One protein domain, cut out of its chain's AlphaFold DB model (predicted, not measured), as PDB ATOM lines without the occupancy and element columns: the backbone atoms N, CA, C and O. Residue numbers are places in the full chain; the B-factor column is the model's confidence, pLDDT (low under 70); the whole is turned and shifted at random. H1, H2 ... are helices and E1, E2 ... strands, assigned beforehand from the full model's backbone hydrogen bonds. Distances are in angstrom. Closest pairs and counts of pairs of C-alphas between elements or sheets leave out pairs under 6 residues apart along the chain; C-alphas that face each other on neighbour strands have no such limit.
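AT A GLANCE: This is residues 67 to 217 of the 330 residues of an uncharacterized protein of Candidatus Nitrosotalea devanaterra (UniProt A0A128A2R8). Two small three-stranded sheets sit one beyond the other along the longest axis, making two lobes bridged by the long helix H2, which packs on the first sheet and reaches the second with its last residues. In the first lobe H1 covers the opposite face of E2-E1-E3 from H2; in the second, H3 and H4 cover opposite faces of E5-E4-E6, and short H5 is near H2 and H4. The printed part has 151 residues, with five named helices and six named strands in the order E1 E2 H1 E3 H2 E4 E5 H3 E6 H4 H5; both sheets are antiparallel and the class is mixed, helices and strands. It is compact, with a radius of gyration of the C-alphas of 16.4 A, yet elongated, spanning 50 by 29 by 28 A.

HOW THE PARTS SIT: E1, residues 72 to 78, and E2, residues 87 to 93, form a hairpin, with N 74 and O 91 at 2.8 A. H1, residues 96 to 110, is on this sheet over E1, at a height of 8.0 A; the closest C-alphas of H1 and E1 are those of Arg 103 and Ile 74, 6.3 A apart. E3, residues 115 to 120, is antiparallel to E1, with N 75 and O 118 at 2.8 A. E2, H1 and E3 form a split strand-helix-strand unit, two strands running the same way with E1 between them, and its crossover is right-handed. H2, residues 124 to 139, is on the opposite face from H1, over E3. E4, residues 145 to 151, and E5, residues 160 to 163, are a hairpin, with N 149 and O 161 at 2.9 A. H3, residues 169 to 182, is on their sheet at a height of 9.1 A. E6, residues 188 to 194, is antiparallel to E4, with N 148 and O 191 at 2.8 A; E5, H3 and E6 form another split strand-helix-strand unit, with E4 between the two strands in the sheet, and its crossover is right-handed. H4, residues 197 to 208, is on the opposite face from H3, and its residues 197 to 201 alone touch H2 at a steep tilt of 42 degrees, the closest C-alphas being those of Leu 201 and Val 136, 6.3 A apart. H5, residues 211 to 215, is close to H2 but not clearly touching. In H2 and H5 every O i to N i+4 pair is within hydrogen-bond range; H1 has 8 of 11, H3 8 of 10 and H4 6 of 8.

IN THESE COORDINATES: E1 begins at C-alpha 72 (52.925, 113.805, 159.160) and is 18.9 A long. H2 is 22.8 A long and ends at C-alpha 139 (73.257, 114.460, 142.890). H3 is 20.8 A long, and H5 ends at C-alpha 215 (58.426, 125.440, 145.050).

THE WHOLE: The C-alphas farthest apart, Ser 94 and Ser 181, are 50.7 A from each other. The printed part has no cut and no long link. Residues 108 to 114, 163 to 171 and 214 to 215 are under 70 in pLDDT.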
ATOM      1  N   THR A  67      54.131 106.323 154.539       95.81
ATOM      2  CA  THR A  67      53.090 107.321 154.301       95.81
ATOM      3  C   THR A  67      52.076 107.249 155.447       95.81
ATOM      4  O   THR A  67      51.368 106.244 155.584       95.81
ATOM      5  N   PRO A  68      51.953 108.297 156.277       95.56
ATOM      6  CA  PRO A  68      51.025 108.286 157.392       95.56
ATOM      7  C   PRO A  68      49.577 108.267 156.902       95.56
ATOM      8  O   PRO A  68      49.206 108.917 155.926       95.56
ATOM      9  N   LYS A  69      48.698 107.585 157.641       95.12
ATOM     10  CA  LYS A  69      47.245 107.627 157.377       95.12
ATOM     11  C   LYS A  69      46.600 108.949 157.803       95.12
ATOM     12  O   LYS A  69      45.526 109.295 157.319       95.12
ATOM     13  N   ALA A  70      47.223 109.654 158.741       94.81
ATOM     14  CA  ALA A  70      46.819 110.963 159.238       94.81
ATOM     15  C   ALA A  70      48.048 111.665 159.817       94.81
ATOM     16  O   ALA A  70      48.908 110.986 160.362       94.81
ATOM     17  N   GLY A  71      48.109 112.995 159.755       94.88
ATOM     18  CA  GLY A  71      49.262 113.756 160.244       94.88
ATOM     19  C   GLY A  71      50.456 113.692 159.291       94.88
ATOM     20  O   GLY A  71      50.278 113.670 158.073       94.88
ATOM     21  N   TYR A  72      51.657 113.696 159.865       97.94
ATOM     22  CA  TYR A  72      52.925 113.805 159.160       97.94
ATOM     23  C   TYR A  72      53.982 112.894 159.784       97.94
ATOM     24  O   TYR A  72      54.181 112.916 161.001       97.94
ATOM     25  N   ASP A  73      54.699 112.165 158.938       97.44
ATOM     26  CA  ASP A  73      55.851 111.357 159.334       97.44
ATOM     27  C   ASP A  73      57.145 112.082 158.975       97.44
ATOM     28  O   ASP A  73      57.239 112.765 157.955       97.44
ATOM     29  N   ILE A  74      58.152 111.945 159.830       95.50
ATOM     30  CA  ILE A  74      59.496 112.463 159.595       95.50
ATOM     31  C   ILE A  74      60.369 111.294 159.193       95.50
ATOM     32  O   ILE A  74      60.547 110.356 159.967       95.50
ATOM     33  N   VAL A  75      60.910 111.357 157.986       94.00
ATOM     34  CA  VAL A  75      61.596 110.243 157.343       94.00
ATOM     35  C   VAL A  75      62.995 110.687 156.944       94.00
ATOM     36  O   VAL A  75      63.158 111.658 156.209       94.00
ATOM     37  N   ALA A  76      64.021 109.981 157.404       91.44
ATOM     38  CA  ALA A  76      65.349 110.090 156.819       91.44
ATOM     39  C   ALA A  76      65.375 109.339 155.490       91.44
ATOM     40  O   ALA A  76      65.002 108.171 155.433       91.44
ATOM     41  N   PHE A  77      65.838 110.006 154.440       91.06
ATOM     42  CA  PHE A  77      66.102 109.434 153.130       91.06
ATOM     43  C   PHE A  77      67.610 109.369 152.891       91.06
ATOM     44  O   PHE A  77      68.239 110.409 152.704       91.06
ATOM     45  N   ASP A  78      68.189 108.170 152.866       88.19
ATOM     46  CA  ASP A  78      69.587 107.916 152.502       88.19
ATOM     47  C   ASP A  78      69.650 107.329 151.084       88.19
ATOM     48  O   ASP A  78      69.253 106.189 150.824       88.19
ATOM     49  N   TYR A  79      70.170 108.116 150.140       83.62
ATOM     50  CA  TYR A  79      70.206 107.725 148.729       83.62
ATOM     51  C   TYR A  79      71.238 106.624 148.442       83.62
ATOM     52  O   TYR A  79      71.197 106.012 147.374       83.62
ATOM     53  N   THR A  80      72.148 106.345 149.379       81.88
ATOM     54  CA  THR A  80      73.216 105.349 149.219       81.88
ATOM     55  C   THR A  80      72.832 103.953 149.696       81.88
ATOM     56  O   THR A  80      73.513 102.988 149.347       81.88
ATOM     57  N   GLN A  81      71.748 103.828 150.465       84.12
ATOM     58  CA  GLN A  81      71.254 102.532 150.922       84.12
ATOM     59  C   GLN A  81      70.610 101.746 149.773       84.12
ATOM     60  O   GLN A  81      70.103 102.347 148.813       84.12
ATOM     61  N   PRO A  82      70.596 100.404 149.852       82.62
ATOM     62  CA  PRO A  82      69.811  99.584 148.938       82.62
ATOM     63  C   PRO A  82      68.308  99.868 149.087       82.62
ATOM     64  O   PRO A  82      67.846 100.325 150.131       82.62
ATOM     65  N   ILE A  83      67.541  99.576 148.032       82.25
ATOM     66  CA  ILE A  83      66.072  99.661 148.051       82.25
ATOM     67  C   ILE A  83      65.526  98.823 149.220       82.25
ATOM     68  O   ILE A  83      65.973  97.692 149.420       82.25
ATOM     69  N   GLY A  84      64.575  99.375 149.979       81.50
ATOM     70  CA  GLY A  84      64.031  98.766 151.195       81.50
ATOM     71  C   GLY A  84      64.739  99.185 152.489       81.50
ATOM     72  O   GLY A  84      64.300  98.788 153.567       81.50
ATOM     73  N   ALA A  85      65.822  99.963 152.398       84.12
ATOM     74  CA  ALA A  85      66.518 100.559 153.541       84.12
ATOM     75  C   ALA A  85      66.869 102.044 153.321       84.12
ATOM     76  O   ALA A  85      67.677 102.607 154.059       84.12
ATOM     77  N   LYS A  86      66.299 102.676 152.290       88.38
ATOM     78  CA  LYS A  86      66.520 104.092 151.965       88.38
ATOM     79  C   LYS A  86      65.761 105.013 152.904       88.38
ATOM     80  O   LYS A  86      66.209 106.135 153.119       88.38
ATOM     81  N   LEU A  87      64.622 104.566 153.426       91.81
ATOM     82  CA  LEU A  87      63.746 105.331 154.295       91.81
ATOM     83  C   LEU A  87      63.805 104.802 155.723       91.81
ATOM     84  O   LEU A  87      63.607 103.615 155.984       91.81
ATOM     85  N   GLN A  88      64.014 105.714 156.664       91.94
ATOM     86  CA  GLN A  88      63.939 105.426 158.087       91.94
ATOM     87  C   GLN A  88      62.982 106.405 158.758       91.94
ATOM     88  O   GLN A  88      63.179 107.618 158.696       91.94
ATOM     89  N   LEU A  89      61.965 105.877 159.440       94.00
ATOM     90  CA  LEU A  89      61.067 106.684 160.256       94.00
ATOM     91  C   LEU A  89      61.817 107.227 161.478       94.00
ATOM     92  O   LEU A  89      62.371 106.463 162.270       94.00
ATOM     93  N   LEU A  90      61.814 108.546 161.631       92.94
ATOM     94  CA  LEU A  90      62.421 109.266 162.749       92.94
ATOM     95  C   LEU A  90      61.380 109.708 163.779       92.94
ATOM     96  O   LEU A  90      61.678 109.801 164.967       92.94
ATOM     97  N   GLY A  91      60.148 109.966 163.339       94.00
ATOM     98  CA  GLY A  91      59.064 110.348 164.233       94.00
ATOM     99  C   GLY A  91      57.770 110.677 163.502       94.00
ATOM    100  O   GLY A  91      57.703 110.619 162.278       94.00
ATOM    101  N   HIS A  92      56.752 111.036 164.279       96.56
ATOM    102  CA  HIS A  92      55.401 111.316 163.809       96.56
ATOM    103  C   HIS A  92      54.823 112.534 164.533       96.56
ATOM    104  O   HIS A  92      55.108 112.761 165.712       96.56
ATOM    105  N   THR A  93      53.967 113.296 163.856       96.44
ATOM    106  CA  THR A  93      53.213 114.397 164.458       96.44
ATOM    107  C   THR A  93      51.915 114.682 163.711       96.44
ATOM    108  O   THR A  93      51.774 114.407 162.527       96.44
ATOM    109  N   SER A  94      50.941 115.272 164.399       95.94
ATOM    110  CA  SER A  94      49.633 115.585 163.817       95.94
ATOM    111  C   SER A  94      49.583 116.931 163.088       95.94
ATOM    112  O   SER A  94      48.627 117.173 162.355       95.94
ATOM    113  N   THR A  95      50.569 117.817 163.279       95.69
ATOM    114  CA  THR A  95      50.558 119.172 162.699       95.69
ATOM    115  C   THR A  95      51.787 119.445 161.839       95.69
ATOM    116  O   THR A  95      52.890 118.975 162.123       95.69
ATOM    117  N   LEU A  96      51.606 120.258 160.796       94.12
ATOM    118  CA  LEU A  96      52.689 120.623 159.888       94.12
ATOM    119  C   LEU A  96      53.785 121.437 160.589       94.12
ATOM    120  O   LEU A  96      54.969 121.281 160.296       94.12
ATOM    121  N   ASP A  97      53.408 122.314 161.516       95.19
ATOM    122  CA  ASP A  97      54.372 123.169 162.209       95.19
ATOM    123  C   ASP A  97      55.276 122.359 163.136       95.19
ATOM    124  O   ASP A  97      56.486 122.590 163.180       95.19
ATOM    125  N   ASP A  98      54.725 121.360 163.824       95.31
ATOM    126  CA  ASP A  98      55.532 120.449 164.628       95.31
ATOM    127  C   ASP A  98      56.362 119.512 163.746       95.31
ATOM    128  O   ASP A  98      57.497 119.201 164.104       95.31
ATOM    129  N   ALA A  99      55.870 119.147 162.556       95.00
ATOM    130  CA  ALA A  99      56.639 118.357 161.594       95.00
ATOM    131  C   ALA A  99      57.882 119.115 161.124       95.00
ATOM    132  O   ALA A  99      58.986 118.572 161.101       95.00
ATOM    133  N   LYS A 100      57.730 120.412 160.829       92.88
ATOM    134  CA  LYS A 100      58.849 121.297 160.477       92.88
ATOM    135  C   LYS A 100      59.866 121.418 161.613       92.88
ATOM    136  O   LYS A 100      61.067 121.385 161.342       92.88
ATOM    137  N   LYS A 101      59.413 121.524 162.870       93.00
ATOM    138  CA  LYS A 101      60.309 121.546 164.041       93.00
ATOM    139  C   LYS A 101      61.065 120.229 164.189       93.00
ATOM    140  O   LYS A 101      62.280 120.255 164.352       93.00
ATOM    141  N   LEU A 102      60.368 119.097 164.097       92.19
ATOM    142  CA  LEU A 102      60.967 117.773 164.257       92.19
ATOM    143  C   LEU A 102      61.954 117.462 163.118       92.19
ATOM    144  O   LEU A 102      63.066 117.009 163.374       92.19
ATOM    145  N   ARG A 103      61.628 117.838 161.872       90.31
ATOM    146  CA  ARG A 103      62.582 117.805 160.751       90.31
ATOM    147  C   ARG A 103      63.839 118.613 161.068       90.31
ATOM    148  O   ARG A 103      64.947 118.116 160.880       90.31
ATOM    149  N   ALA A 104      63.685 119.851 161.542       87.94
ATOM    150  CA  ALA A 104      64.818 120.718 161.859       87.94
ATOM    151  C   ALA A 104      65.699 120.157 162.991       87.94
ATOM    152  O   ALA A 104      66.906 120.372 162.963       87.94
ATOM    153  N   GLN A 105      65.124 119.412 163.942       88.06
ATOM    154  CA  GLN A 105      65.876 118.734 165.005       88.06
ATOM    155  C   GLN A 105      66.766 117.608 164.468       88.06
ATOM    156  O   GLN A 105      67.894 117.473 164.927       88.06
ATOM    157  N   HIS A 106      66.291 116.848 163.479       85.56
ATOM    158  CA  HIS A 106      67.047 115.735 162.894       85.56
ATOM    159  C   HIS A 106      67.961 116.142 161.730       85.56
ATOM    160  O   HIS A 106      68.924 115.449 161.433       85.56
ATOM    161  N   THR A 107      67.691 117.263 161.055       80.69
ATOM    162  CA  THR A 107      68.463 117.700 159.873       80.69
ATOM    163  C   THR A 107      69.981 117.802 160.110       80.69
ATOM    164  O   THR A 107      70.719 117.390 159.214       80.69
ATOM    165  N   PRO A 108      70.493 118.305 161.256       69.56
ATOM    166  CA  PRO A 108      71.933 118.391 161.512       69.56
ATOM    167  C   PRO A 108      72.673 117.053 161.394       69.56
ATOM    168  O   PRO A 108      73.788 117.039 160.877       69.56
ATOM    169  N   ASP A 109      72.040 115.945 161.786       64.12
ATOM    170  CA  ASP A 109      72.639 114.602 161.729       64.12
ATOM    171  C   ASP A 109      72.821 114.105 160.284       64.12
ATOM    172  O   ASP A 109      73.704 113.300 159.995       64.12
ATOM    173  N   TYR A 110      72.025 114.644 159.357       66.75
ATOM    174  CA  TYR A 110      72.046 114.312 157.931       66.75
ATOM    175  C   TYR A 110      72.707 115.410 157.081       66.75
ATOM    176  O   TYR A 110      72.835 115.280 155.863       66.75
ATOM    177  N   ASN A 111      73.186 116.490 157.709       57.81
ATOM    178  CA  ASN A 111      73.813 117.614 157.026       57.81
ATOM    179  C   ASN A 111      75.227 117.217 156.561       57.81
ATOM    180  O   ASN A 111      76.198 117.283 157.312       57.81
ATOM    181  N   GLY A 112      75.331 116.737 155.318       56.03
ATOM    182  CA  GLY A 112      76.573 116.216 154.730       56.03
ATOM    183  C   GLY A 112      76.725 114.690 154.798       56.03
ATOM    184  O   GLY A 112      77.641 114.146 154.181       56.03
ATOM    185  N   GLN A 113      75.811 113.981 155.467       59.31
ATOM    186  CA  GLN A 113      75.765 112.518 155.466       59.31
ATOM    187  C   GLN A 113      74.713 112.035 154.474       59.31
ATOM    188  O   GLN A 113      73.539 112.191 154.757       59.31
ATOM    189  N   LYS A 114      75.155 111.477 153.333       68.25
ATOM    190  CA  LYS A 114      74.487 110.524 152.404       68.25
ATOM    191  C   LYS A 114      72.950 110.611 152.169       68.25
ATOM    192  O   LYS A 114      72.389 109.721 151.541       68.25
ATOM    193  N   GLY A 115      72.256 111.674 152.572       76.19
ATOM    194  CA  GLY A 115      70.803 111.696 152.702       76.19
ATOM    195  C   GLY A 115      70.218 113.030 153.187       76.19
ATOM    196  O   GLY A 115      70.934 114.015 153.343       76.19
ATOM    197  N   GLN A 116      68.896 113.070 153.363       86.44
ATOM    198  CA  GLN A 116      68.110 114.237 153.788       86.44
ATOM    199  C   GLN A 116      66.962 113.818 154.712       86.44
ATOM    200  O   GLN A 116      66.452 112.708 154.595       86.44
ATOM    201  N   VAL A 117      66.501 114.718 155.585       90.62
ATOM    202  CA  VAL A 117      65.288 114.493 156.389       90.62
ATOM    203  C   VAL A 117      64.082 115.122 155.695       90.62
ATOM    204  O   VAL A 117      64.069 116.323 155.418       90.62
ATOM    205  N   LEU A 118      63.063 114.311 155.440       93.19
ATOM    206  CA  LEU A 118      61.838 114.656 154.731       93.19
ATOM    207  C   LEU A 118      60.629 114.578 155.672       93.19
ATOM    208  O   LEU A 118      60.615 113.834 156.648       93.19
ATOM    209  N   ILE A 119      59.605 115.358 155.356       96.12
ATOM    210  CA  ILE A 119      58.261 115.300 155.916       96.12
ATOM    211  C   ILE A 119      57.398 114.591 154.884       96.12
ATOM    212  O   ILE A 119      57.332 115.034 153.731       96.12
ATOM    213  N   PHE A 120      56.754 113.513 155.306       97.06
ATOM    214  CA  PHE A 120      55.742 112.811 154.539       97.06
ATOM    215  C   PHE A 120      54.362 113.237 155.021       97.06
ATOM    216  O   PHE A 120      54.113 113.314 156.224       97.06
ATOM    217  N   ASP A 121      53.481 113.540 154.075       95.56
ATOM    218  CA  ASP A 121      52.060 113.764 154.325       95.56
ATOM    219  C   ASP A 121      51.265 112.496 153.978       95.56
ATOM    220  O   ASP A 121      51.832 111.437 153.713       95.56
ATOM    221  N   THR A 122      49.939 112.576 153.969       95.88
ATOM    222  CA  THR A 122      49.080 111.419 153.687       95.88
ATOM    223  C   THR A 122      49.039 111.007 152.206       95.88
ATOM    224  O   THR A 122      48.322 110.072 151.851       95.88
ATOM    225  N   SER A 123      49.728 111.720 151.311       94.75
ATOM    226  CA  SER A 123      49.720 111.491 149.867       94.75
ATOM    227  C   SER A 123      50.995 110.781 149.420       94.75
ATOM    228  O   SER A 123      52.065 111.377 149.293       94.75
ATOM    229  N   ILE A 124      50.853 109.507 149.041       92.44
ATOM    230  CA  ILE A 124      51.938 108.711 148.439       92.44
ATOM    231  C   ILE A 124      52.551 109.442 147.234       92.44
ATOM    232  O   ILE A 124      53.765 109.401 147.031       92.44
ATOM    233  N   ALA A 125      51.734 110.140 146.437       90.38
ATOM    234  CA  ALA A 125      52.211 110.893 145.280       90.38
ATOM    235  C   ALA A 125      53.118 112.066 145.693       90.38
ATOM    236  O   ALA A 125      54.205 112.213 145.134       90.38
ATOM    237  N   ASN A 126      52.722 112.842 146.706       91.06
ATOM    238  CA  ASN A 126      53.518 113.964 147.219       91.06
ATOM    239  C   ASN A 126      54.817 113.464 147.870       91.06
ATOM    240  O   ASN A 126      55.886 114.057 147.693       91.06
ATOM    241  N   ASN A 127      54.750 112.339 148.584       93.56
ATOM    242  CA  ASN A 127      55.909 111.713 149.218       93.56
ATOM    243  C   ASN A 127      56.892 111.175 148.169       93.56
ATOM    244  O   ASN A 127      58.094 111.426 148.247       93.56
ATOM    245  N   THR A 128      56.379 110.538 147.112       91.56
ATOM    246  CA  THR A 128      57.186 110.089 145.965       91.56
ATOM    247  C   THR A 128      57.861 111.270 145.266       91.56
ATOM    248  O   THR A 128      59.051 111.208 144.950       91.56
ATOM    249  N   GLN A 129      57.139 112.376 145.056       90.12
ATOM    250  CA  GLN A 129      57.723 113.607 144.514       90.12
ATOM    251  C   GLN A 129      58.819 114.158 145.433       90.12
ATOM    252  O   GLN A 129      59.888 114.520 144.947       90.12
ATOM    253  N   SER A 130      58.606 114.149 146.750       91.31
ATOM    254  CA  SER A 130      59.606 114.591 147.730       91.31
ATOM    255  C   SER A 130      60.900 113.780 147.642       91.31
ATOM    256  O   SER A 130      61.981 114.366 147.647       91.31
ATOM    257  N   ILE A 131      60.815 112.456 147.476       91.12
ATOM    258  CA  ILE A 131      62.001 111.610 147.271       91.12
ATOM    259  C   ILE A 131      62.670 111.921 145.933       91.12
ATOM    260  O   ILE A 131      63.888 112.044 145.886       91.12
ATOM    261  N   SER A 132      61.902 112.098 144.853       89.81
ATOM    262  CA  SER A 132      62.459 112.469 143.542       89.81
ATOM    263  C   SER A 132      63.258 113.769 143.616       89.81
ATOM    264  O   SER A 132      64.358 113.859 143.073       89.81
ATOM    265  N   LEU A 133      62.709 114.781 144.288       89.81
ATOM    266  CA  LEU A 133      63.386 116.054 144.510       89.81
ATOM    267  C   LEU A 133      64.655 115.859 145.351       89.81
ATOM    268  O   LEU A 133      65.705 116.403 145.013       89.81
ATOM    269  N   ALA A 134      64.580 115.052 146.413       89.00
ATOM    270  CA  ALA A 134      65.707 114.793 147.302       89.00
ATOM    271  C   ALA A 134      66.838 114.011 146.609       89.00
ATOM    272  O   ALA A 134      68.014 114.300 146.834       89.00
ATOM    273  N   GLU A 135      66.489 113.062 145.740       88.75
ATOM    274  CA  GLU A 135      67.411 112.286 144.911       88.75
ATOM    275  C   GLU A 135      68.172 113.203 143.942       88.75
ATOM    276  O   GLU A 135      69.403 113.196 143.918       88.75
ATOM    277  N   VAL A 136      67.465 114.067 143.204       89.81
ATOM    278  CA  VAL A 136      68.096 115.026 142.278       89.81
ATOM    279  C   VAL A 136      68.965 116.030 143.030       89.81
ATOM    280  O   VAL A 136      70.087 116.321 142.606       89.81
ATOM    281  N   TYR A 137      68.490 116.532 144.171       86.88
ATOM    282  CA  TYR A 137      69.252 117.460 145.001       86.88
ATOM    283  C   TYR A 137      70.548 116.819 145.501       86.88
ATOM    284  O   TYR A 137      71.614 117.427 145.424       86.88
ATOM    285  N   ALA A 138      70.491 115.558 145.941       83.44
ATOM    286  CA  ALA A 138      71.669 114.824 146.388       83.44
ATOM    287  C   ALA A 138      72.737 114.679 145.291       83.44
ATOM    288  O   ALA A 138      73.930 114.679 145.602       83.44
ATOM    289  N   MET A 139      72.334 114.593 144.023       84.50
ATOM    290  CA  MET A 139      73.257 114.460 142.890       84.50
ATOM    291  C   MET A 139      73.665 115.800 142.269       84.50
ATOM    292  O   MET A 139      74.590 115.836 141.455       84.50
ATOM    293  N   THR A 140      73.012 116.900 142.653       85.69
ATOM    294  CA  THR A 140      73.305 118.242 142.146       85.69
ATOM    295  C   THR A 140      74.609 118.756 142.773       85.69
ATOM    296  O   THR A 140      74.684 118.908 143.996       85.69
ATOM    297  N   PRO A 141      75.670 118.994 141.980       80.50
ATOM    298  CA  PRO A 141      76.920 119.531 142.502       80.50
ATOM    299  C   PRO A 141      76.756 120.989 142.950       80.50
ATOM    300  O   PRO A 141      76.018 121.760 142.348       80.50
ATOM    301  N   THR A 142      77.499 121.415 143.972       79.88
ATOM    302  CA  THR A 142      77.533 122.830 144.392       79.88
ATOM    303  C   THR A 142      78.301 123.717 143.406       79.88
ATOM    304  O   THR A 142      78.093 124.926 143.365       79.88
ATOM    305  N   SER A 143      79.194 123.122 142.613       77.62
ATOM    306  CA  SER A 143      80.000 123.774 141.577       77.62
ATOM    307  C   SER A 143      80.442 122.751 140.531       77.62
ATOM    308  O   SER A 143      80.660 121.591 140.875       77.62
ATOM    309  N   GLY A 144      80.654 123.177 139.285       80.31
ATOM    310  CA  GLY A 144      81.097 122.280 138.213       80.31
ATOM    311  C   GLY A 144      79.960 121.400 137.689       80.31
ATOM    312  O   GLY A 144      78.845 121.887 137.492       80.31
ATOM    313  N   TYR A 145      80.251 120.122 137.438       83.50
ATOM    314  CA  TYR A 145      79.282 119.150 136.935       83.50
ATOM    315  C   TYR A 145      79.497 117.753 137.532       83.50
ATOM    316  O   TYR A 145      80.593 117.415 137.970       83.50
ATOM    317  N   ASN A 146      78.445 116.938 137.493       84.69
ATOM    318  CA  ASN A 146      78.487 115.496 137.712       84.69
ATOM    319  C   ASN A 146      77.973 114.792 136.451       84.69
ATOM    320  O   ASN A 146      77.017 115.260 135.830       84.69
ATOM    321  N   VAL A 147      78.562 113.651 136.099       86.44
ATOM    322  CA  VAL A 147      77.950 112.736 135.127       86.44
ATOM    323  C   VAL A 147      77.056 111.784 135.910       86.44
ATOM    324  O   VAL A 147      77.498 111.168 136.876       86.44
ATOM    325  N   VAL A 148      75.785 111.694 135.536       88.88
ATOM    326  CA  VAL A 148      74.785 110.903 136.254       88.88
ATOM    327  C   VAL A 148      74.201 109.873 135.305       88.88
ATOM    328  O   VAL A 148      73.710 110.211 134.233       88.88
ATOM    329  N   SER A 149      74.239 108.610 135.711       89.19
ATOM    330  CA  SER A 149      73.483 107.554 135.050       89.19
ATOM    331  C   SER A 149      72.052 107.575 135.577       89.19
ATOM    332  O   SER A 149      71.831 107.419 136.779       89.19
ATOM    333  N   PHE A 150      71.095 107.771 134.678       91.75
ATOM    334  CA  PHE A 150      69.666 107.755 134.941       91.75
ATOM    335  C   PHE A 150      69.048 106.484 134.356       91.75
ATOM    336  O   PHE A 150      68.893 106.359 133.146       91.75
ATOM    337  N   ASN A 151      68.689 105.529 135.215       88.62
ATOM    338  CA  ASN A 151      67.972 104.331 134.793       88.62
ATOM    339  C   ASN A 151      66.457 104.595 134.795       88.62
ATOM    340  O   ASN A 151      65.826 104.693 135.847       88.62
ATOM    341  N   THR A 152      65.870 104.676 133.605       83.62
ATOM    342  CA  THR A 152      64.446 104.979 133.387       83.62
ATOM    343  C   THR A 152      63.487 103.905 133.914       83.62
ATOM    344  O   THR A 152      62.304 104.193 134.097       83.62
ATOM    345  N   MET A 153      63.975 102.686 134.170       81.00
ATOM    346  CA  MET A 153      63.190 101.554 134.677       81.00
ATOM    347  C   MET A 153      63.325 101.352 136.192       81.00
ATOM    348  O   MET A 153      62.581 100.563 136.773       81.00
ATOM    349  N   MET A 154      64.257 102.046 136.853       82.44
ATOM    350  CA  MET A 154      64.406 101.980 138.305       82.44
ATOM    351  C   MET A 154      63.413 102.902 139.030       82.44
ATOM    352  O   MET A 154      63.048 103.966 138.516       82.44
ATOM    353  N   PRO A 155      62.997 102.538 140.256       85.75
ATOM    354  CA  PRO A 155      62.123 103.386 141.048       85.75
ATOM    355  C   PRO A 155      62.790 104.690 141.484       85.75
ATOM    356  O   PRO A 155      64.015 104.815 141.575       85.75
ATOM    357  N   VAL A 156      61.942 105.657 141.831       87.19
ATOM    358  CA  VAL A 156      62.350 106.914 142.466       87.19
ATOM    359  C   VAL A 156      63.165 106.628 143.732       87.19
ATOM    360  O   VAL A 156      62.786 105.785 144.542       87.19
ATOM    361  N   GLY A 157      64.291 107.328 143.894       84.06
ATOM    362  CA  GLY A 157      65.234 107.123 144.997       84.06
ATOM    363  C   GLY A 157      66.335 106.092 144.717       84.06
ATOM    364  O   GLY A 157      67.254 105.964 145.530       84.06
ATOM    365  N   ALA A 158      66.269 105.364 143.596       84.00
ATOM    366  CA  ALA A 158      67.292 104.403 143.167       84.00
ATOM    367  C   ALA A 158      67.735 104.567 141.704       84.00
ATOM    368  O   ALA A 158      68.622 103.848 141.250       84.00
ATOM    369  N   ARG A 159      67.104 105.471 140.956       87.75
ATOM    370  CA  ARG A 159      67.265 105.599 139.504       87.75
ATOM    371  C   ARG A 159      68.446 106.464 139.098       87.75
ATOM    372  O   ARG A 159      68.844 106.403 137.938       87.75
ATOM    373  N   LEU A 160      68.994 107.258 140.020       87.50
ATOM    374  CA  LEU A 160      70.176 108.084 139.779       87.50
ATOM    375  C   LEU A 160      71.418 107.482 140.434       87.50
ATOM    376  O   LEU A 160      71.443 107.227 141.638       87.50
ATOM    377  N   SER A 161      72.481 107.339 139.646       82.62
ATOM    378  CA  SER A 161      73.806 106.953 140.130       82.62
ATOM    379  C   SER A 161      74.850 107.973 139.665       82.62
ATOM    380  O   SER A 161      74.999 108.175 138.455       82.62
ATOM    381  N   PRO A 162      75.560 108.656 140.583       74.94
ATOM    382  CA  PRO A 162      76.547 109.656 140.211       74.94
ATOM    383  C   PRO A 162      77.897 109.006 139.885       74.94
ATOM    384  O   PRO A 162      78.378 108.130 140.603       74.94
ATOM    385  N   GLN A 163      78.565 109.523 138.860       68.31
ATOM    386  CA  GLN A 163      80.009 109.416 138.688       68.31
ATOM    387  C   GLN A 163      80.616 110.816 138.810       68.31
ATOM    388  O   GLN A 163      80.427 111.685 137.956       68.31
ATOM    389  N   THR A 164      81.334 111.050 139.907       59.84
ATOM    390  CA  THR A 164      82.093 112.287 140.113       59.84
ATOM    391  C   THR A 164      83.438 112.148 139.406       59.84
ATOM    392  O   THR A 164      84.221 111.269 139.760       59.84
ATOM    393  N   LEU A 165      83.676 112.976 138.387       58.00
ATOM    394  CA  LEU A 165      84.807 112.834 137.462       58.00
ATOM    395  C   LEU A 165      85.908 113.869 137.702       58.00
ATOM    396  O   LEU A 165      87.003 113.464 138.072       58.00
ATOM    397  N   ASP A 166      85.636 115.169 137.547       54.94
ATOM    398  CA  ASP A 166      86.530 116.262 137.971       54.94
ATOM    399  C   ASP A 166      85.843 117.641 137.818       54.94
ATOM    400  O   ASP A 166      84.866 117.788 137.083       54.94
ATOM    401  N   ALA A 167      86.340 118.671 138.511       50.06
ATOM    402  CA  ALA A 167      85.608 119.904 138.843       50.06
ATOM    403  C   ALA A 167      85.510 120.990 137.743       50.06
ATOM    404  O   ALA A 167      84.932 122.055 137.985       50.06
ATOM    405  N   VAL A 168      86.061 120.782 136.544       55.12
ATOM    406  CA  VAL A 168      86.165 121.849 135.530       55.12
ATOM    407  C   VAL A 168      85.181 121.617 134.387       55.12
ATOM    408  O   VAL A 168      85.370 120.722 133.570       55.12
ATOM    409  N   LEU A 169      84.171 122.490 134.284       56.75
ATOM    410  CA  LEU A 169      83.052 122.458 133.321       56.75
ATOM    411  C   LEU A 169      83.449 122.180 131.848       56.75
ATOM    412  O   LEU A 169      82.617 121.743 131.059       56.75
ATOM    413  N   GLY A 170      84.712 122.415 131.475       55.84
ATOM    414  CA  GLY A 170      85.242 122.250 130.119       55.84
ATOM    415  C   GLY A 170      85.320 120.812 129.585       55.84
ATOM    416  O   GLY A 170      85.476 120.652 128.377       55.84
ATOM    417  N   ALA A 171      85.190 119.776 130.424       67.19
ATOM    418  CA  ALA A 171      85.217 118.372 129.984       67.19
ATOM    419  C   ALA A 171      83.838 117.678 129.977       67.19
ATOM    420  O   ALA A 171      83.712 116.586 129.423       67.19
ATOM    421  N   ALA A 172      82.783 118.325 130.487       71.38
ATOM    422  CA  ALA A 172      81.483 117.693 130.736       71.38
ATOM    423  C   ALA A 172      80.832 117.050 129.505       71.38
ATOM    424  O   ALA A 172      80.309 115.936 129.577       71.38
ATOM    425  N   VAL A 173      80.894 117.743 128.364       73.00
ATOM    426  CA  VAL A 173      80.340 117.259 127.092       73.00
ATOM    427  C   VAL A 173      81.112 116.038 126.592       73.00
ATOM    428  O   VAL A 173      80.504 115.062 126.160       73.00
ATOM    429  N   ASN A 174      82.443 116.063 126.693       78.81
ATOM    430  CA  ASN A 174      83.298 114.964 126.244       78.81
ATOM    431  C   ASN A 174      83.147 113.734 127.141       78.81
ATOM    432  O   ASN A 174      83.047 112.618 126.632       78.81
ATOM    433  N   ASP A 175      83.078 113.931 128.457       79.38
ATOM    434  CA  ASP A 175      82.882 112.842 129.409       79.38
ATOM    435  C   ASP A 175      81.512 112.203 129.220       79.38
ATOM    436  O   ASP A 175      81.421 110.992 129.029       79.38
ATOM    437  N   SER A 176      80.447 113.006 129.172       80.56
ATOM    438  CA  SER A 176      79.093 112.485 128.962       80.56
ATOM    439  C   SER A 176      78.993 111.737 127.631       80.56
ATOM    440  O   SER A 176      78.471 110.630 127.600       80.56
ATOM    441  N   ALA A 177      79.580 112.262 126.548       80.00
ATOM    442  CA  ALA A 177      79.625 111.571 125.257       80.00
ATOM    443  C   ALA A 177      80.413 110.250 125.315       80.00
ATOM    444  O   ALA A 177      79.988 109.254 124.721       80.00
ATOM    445  N   ARG A 178      81.534 110.215 126.048       82.00
ATOM    446  CA  ARG A 178      82.332 109.001 126.261       82.00
ATOM    447  C   ARG A 178      81.526 107.933 127.000       82.00
ATOM    448  O   ARG A 178      81.512 106.786 126.559       82.00
ATOM    449  N   TYR A 179      80.842 108.304 128.082       81.12
ATOM    450  CA  TYR A 179      80.006 107.387 128.857       81.12
ATOM    451  C   TYR A 179      78.767 106.935 128.084       81.12
ATOM    452  O   TYR A 179      78.476 105.743 128.073       81.12
ATOM    453  N   SER A 180      78.098 107.839 127.365       82.12
ATOM    454  CA  SER A 180      76.975 107.490 126.487       82.12
ATOM    455  C   SER A 180      77.386 106.509 125.395       82.12
ATOM    456  O   SER A 180      76.658 105.566 125.119       82.12
ATOM    457  N   SER A 181      78.565 106.697 124.795       80.25
ATOM    458  CA  SER A 181      79.068 105.808 123.737       80.25
ATOM    459  C   SER A 181      79.484 104.434 124.266       80.25
ATOM    460  O   SER A 181      79.427 103.450 123.533       80.25
ATOM    461  N   ALA A 182      79.927 104.362 125.525       79.38
ATOM    462  CA  ALA A 182      80.259 103.107 126.194       79.38
ATOM    463  C   ALA A 182      79.021 102.391 126.765       79.38
ATOM    464  O   ALA A 182      79.078 101.188 127.024       79.38
ATOM    465  N   ASN A 183      77.916 103.111 126.968       80.56
ATOM    466  CA  ASN A 183      76.684 102.545 127.484       80.56
ATOM    467  C   ASN A 183      75.911 101.813 126.378       80.56
ATOM    468  O   ASN A 183      75.451 102.409 125.407       80.56
ATOM    469  N   VAL A 184      75.749 100.504 126.549       79.69
ATOM    470  CA  VAL A 184      74.964  99.652 125.641       79.69
ATOM    471  C   VAL A 184      73.521  99.457 126.115       79.69
ATOM    472  O   VAL A 184      72.700  98.926 125.365       79.69
ATOM    473  N   ASP A 185      73.204  99.880 127.343       81.50
ATOM    474  CA  ASP A 185      71.882  99.723 127.940       81.50
ATOM    475  C   ASP A 185      70.957 100.882 127.550       81.50
ATOM    476  O   ASP A 185      71.171 102.033 127.928       81.50
ATOM    477  N   LYS A 186      69.885 100.567 126.816       82.44
ATOM    478  CA  LYS A 186      68.886 101.546 126.357       82.44
ATOM    479  C   LYS A 186      68.012 102.102 127.480       82.44
ATOM    480  O   LYS A 186      67.305 103.077 127.250       82.44
ATOM    481  N   GLN A 187      68.005 101.465 128.647       84.12
ATOM    482  CA  GLN A 187      67.236 101.911 129.806       84.12
ATOM    483  C   GLN A 187      68.004 102.949 130.629       84.12
ATOM    484  O   GLN A 187      67.395 103.634 131.453       84.12
ATOM    485  N   ILE A 188      69.317 103.076 130.399       86.38
ATOM    486  CA  ILE A 188      70.190 104.023 131.083       86.38
ATOM    487  C   ILE A 188      70.479 105.207 130.161       86.38
ATOM    488  O   ILE A 188      71.071 105.071 129.092       86.38
ATOM    489  N   GLU A 189      70.111 106.393 130.617       89.56
ATOM    490  CA  GLU A 189      70.496 107.660 130.015       89.56
ATOM    491  C   GLU A 189      71.675 108.249 130.794       89.56
ATOM    492  O   GLU A 189      71.724 108.183 132.021       89.56
ATOM    493  N   ILE A 190      72.653 108.819 130.092       89.25
ATOM    494  CA  ILE A 190      73.770 109.521 130.726       89.25
ATOM    495  C   ILE A 190      73.492 111.017 130.652       89.25
ATOM    496  O   ILE A 190      73.356 111.578 129.564       89.25
ATOM    497  N   LEU A 191      73.418 111.651 131.816       90.06
ATOM    498  CA  LEU A 191      73.047 113.049 131.982       90.06
ATOM    499  C   LEU A 191      74.195 113.851 132.586       90.06
ATOM    500  O   LEU A 191      75.013 113.331 133.349       90.06
ATOM    501  N   THR A 192      74.223 115.144 132.282       89.38
ATOM    502  CA  THR A 192      75.150 116.090 132.904       89.38
ATOM    503  C   THR A 192      74.388 116.921 133.924       89.38
ATOM    504  O   THR A 192      73.581 117.783 133.569       89.38
ATOM    505  N   PHE A 193      74.657 116.688 135.204       89.06
ATOM    506  CA  PHE A 193      74.117 117.525 136.268       89.06
ATOM    507  C   PHE A 193      75.041 118.712 136.497       89.06
ATOM    508  O   PHE A 193      76.229 118.534 136.752       89.06
ATOM    509  N   THR A 194      74.499 119.923 136.419       87.62
ATOM    510  CA  THR A 194      75.219 121.169 136.731       87.62
ATOM    511  C   THR A 194      74.836 121.656 138.124       87.62
ATOM    512  O   THR A 194      74.048 121.012 138.814       87.62
ATOM    513  N   SER A 195      75.324 122.818 138.553       86.06
ATOM    514  CA  SER A 195      74.859 123.433 139.801       86.06
ATOM    515  C   SER A 195      73.400 123.916 139.776       86.06
ATOM    516  O   SER A 195      72.884 124.347 140.805       86.06
ATOM    517  N   SER A 196      72.723 123.870 138.623       89.06
ATOM    518  CA  SER A 196      71.315 124.249 138.497       89.06
ATOM    519  C   SER A 196      70.386 123.085 138.851       89.06
ATOM    520  O   SER A 196      70.181 122.167 138.059       89.06
ATOM    521  N   PHE A 197      69.798 123.132 140.050       87.12
ATOM    522  CA  PHE A 197      68.847 122.116 140.519       87.12
ATOM    523  C   PHE A 197      67.634 121.961 139.589       87.12
ATOM    524  O   PHE A 197      67.226 120.839 139.302       87.12
ATOM    525  N   GLU A 198      67.077 123.070 139.096       87.06
ATOM    526  CA  GLU A 198      65.885 123.042 138.237       87.06
ATOM    527  C   GLU A 198      66.182 122.414 136.876       87.06
ATOM    528  O   GLU A 198      65.426 121.558 136.424       87.06
ATOM    529  N   ASP A 199      67.317 122.764 136.262       89.19
ATOM    530  CA  ASP A 199      67.705 122.192 134.968       89.19
ATOM    531  C   ASP A 199      67.983 120.689 135.103       89.19
ATOM    532  O   ASP A 199      67.605 119.896 134.241       89.19
ATOM    533  N   ASN A 200      68.602 120.266 136.213       91.25
ATOM    534  CA  ASN A 200      68.808 118.846 136.506       91.25
ATOM    535  C   ASN A 200      67.468 118.117 136.700       91.25
ATOM    536  O   ASN A 200      67.284 117.009 136.200       91.25
ATOM    537  N   LEU A 201      66.512 118.736 137.396       89.81
ATOM    538  CA  LEU A 201      65.188 118.157 137.611       89.81
ATOM    539  C   LEU A 201      64.395 118.062 136.300       89.81
ATOM    540  O   LEU A 201      63.725 117.054 136.062       89.81
ATOM    541  N   GLN A 202      64.516 119.062 135.428       90.19
ATOM    542  CA  GLN A 202      63.920 119.056 134.097       90.19
ATOM    543  C   GLN A 202      64.498 117.939 133.218       90.19
ATOM    544  O   GLN A 202      63.737 117.296 132.497       90.19
ATOM    545  N   GLN A 203      65.801 117.646 133.314       90.38
ATOM    546  CA  GLN A 203      66.406 116.506 132.613       90.38
ATOM    547  C   GLN A 203      65.792 115.162 133.049       90.38
ATOM    548  O   GLN A 203      65.569 114.301 132.206       90.38
ATOM    549  N   ILE A 204      65.461 114.990 134.336       90.06
ATOM    550  CA  ILE A 204      64.872 113.741 134.861       90.06
ATOM    551  C   ILE A 204      63.373 113.623 134.590       90.06
ATOM    552  O   ILE A 204      62.865 112.539 134.303       90.06
ATOM    553  N   LEU A 205      62.631 114.718 134.748       85.44
ATOM    554  CA  LEU A 205      61.172 114.700 134.650       85.44
ATOM    555  C   LEU A 205      60.670 114.968 133.227       85.44
ATOM    556  O   LEU A 205      59.528 114.625 132.909       85.44
ATOM    557  N   GLY A 206      61.500 115.562 132.368       86.06
ATOM    558  CA  GLY A 206      61.155 115.905 130.994       86.06
ATOM    559  C   GLY A 206      59.873 116.735 130.927       86.06
ATOM    560  O   GLY A 206      59.727 117.751 131.601       86.06
ATOM    561  N   SER A 207      58.900 116.266 130.147       80.69
ATOM    562  CA  SER A 207      57.590 116.916 129.996       80.69
ATOM    563  C   SER A 207      56.710 116.885 131.250       80.69
ATOM    564  O   SER A 207      55.698 117.581 131.291       80.69
ATOM    565  N   LYS A 208      57.067 116.087 132.265       79.12
ATOM    566  CA  LYS A 208      56.363 116.022 133.556       79.12
ATOM    567  C   LYS A 208      56.930 117.002 134.585       79.12
ATOM    568  O   LYS A 208      56.468 117.009 135.722       79.12
ATOM    569  N   TYR A 209      57.956 117.771 134.221       80.12
ATOM    570  CA  TYR A 209      58.488 118.819 135.080       80.12
ATOM    571  C   TYR A 209      57.461 119.944 135.233       80.12
ATOM    572  O   TYR A 209      56.994 120.510 134.247       80.12
ATOM    573  N   ASP A 210      57.151 120.279 136.481       79.62
ATOM    574  CA  ASP A 210      56.359 121.443 136.856       79.62
ATOM    575  C   ASP A 210      57.174 122.248 137.885       79.62
ATOM    576  O   ASP A 210      57.503 121.702 138.945       79.62
ATOM    577  N   PRO A 211      57.511 123.524 137.613       74.12
ATOM    578  CA  PRO A 211      58.225 124.387 138.556       74.12
ATOM    579  C   PRO A 211      57.541 124.507 139.929       74.12
ATOM    580  O   PRO A 211      58.206 124.747 140.947       74.12
ATOM    581  N   MET A 212      56.215 124.333 139.982       76.31
ATOM    582  CA  MET A 212      55.466 124.361 141.238       76.31
ATOM    583  C   MET A 212      55.772 123.137 142.107       76.31
ATOM    584  O   MET A 212      55.779 123.267 143.329       76.31
ATOM    585  N   MET A 213      56.169 121.994 141.527       70.75
ATOM    586  CA  MET A 213      56.565 120.816 142.312       70.75
ATOM    587  C   MET A 213      57.786 121.073 143.193       70.75
ATOM    588  O   MET A 213      57.842 120.547 144.294       70.75
ATOM    589  N   ALA A 214      58.762 121.870 142.757       69.88
ATOM    590  CA  ALA A 214      59.918 122.202 143.595       69.88
ATOM    591  C   ALA A 214      59.589 123.289 144.635       69.88
ATOM    592  O   ALA A 214      60.131 123.281 145.743       69.88
ATOM    593  N   THR A 215      58.699 124.219 144.276       69.19
ATOM    594  CA  THR A 215      58.426 125.440 145.050       69.19
ATOM    595  C   THR A 215      57.372 125.229 146.141       69.19
ATOM    596  O   THR A 215      57.507 125.769 147.238       69.19
ATOM    597  N   GLU A 216      56.339 124.431 145.866       76.38
ATOM    598  CA  GLU A 216      55.216 124.185 146.784       76.38
ATOM    599  C   GLU A 216      55.383 122.910 147.617       76.38
ATOM    600  O   GLU A 216      54.590 122.646 148.523       76.38
ATOM    601  N   ASN A 217      56.425 122.117 147.353       84.44
ATOM    602  CA  ASN A 217      56.679 120.917 148.133       84.44
ATOM    603  C   ASN A 217      56.922 121.265 149.609       84.44
ATOM    604  O   ASN A 217      57.743 122.122 149.948       84.44
TER     605      ASN A 217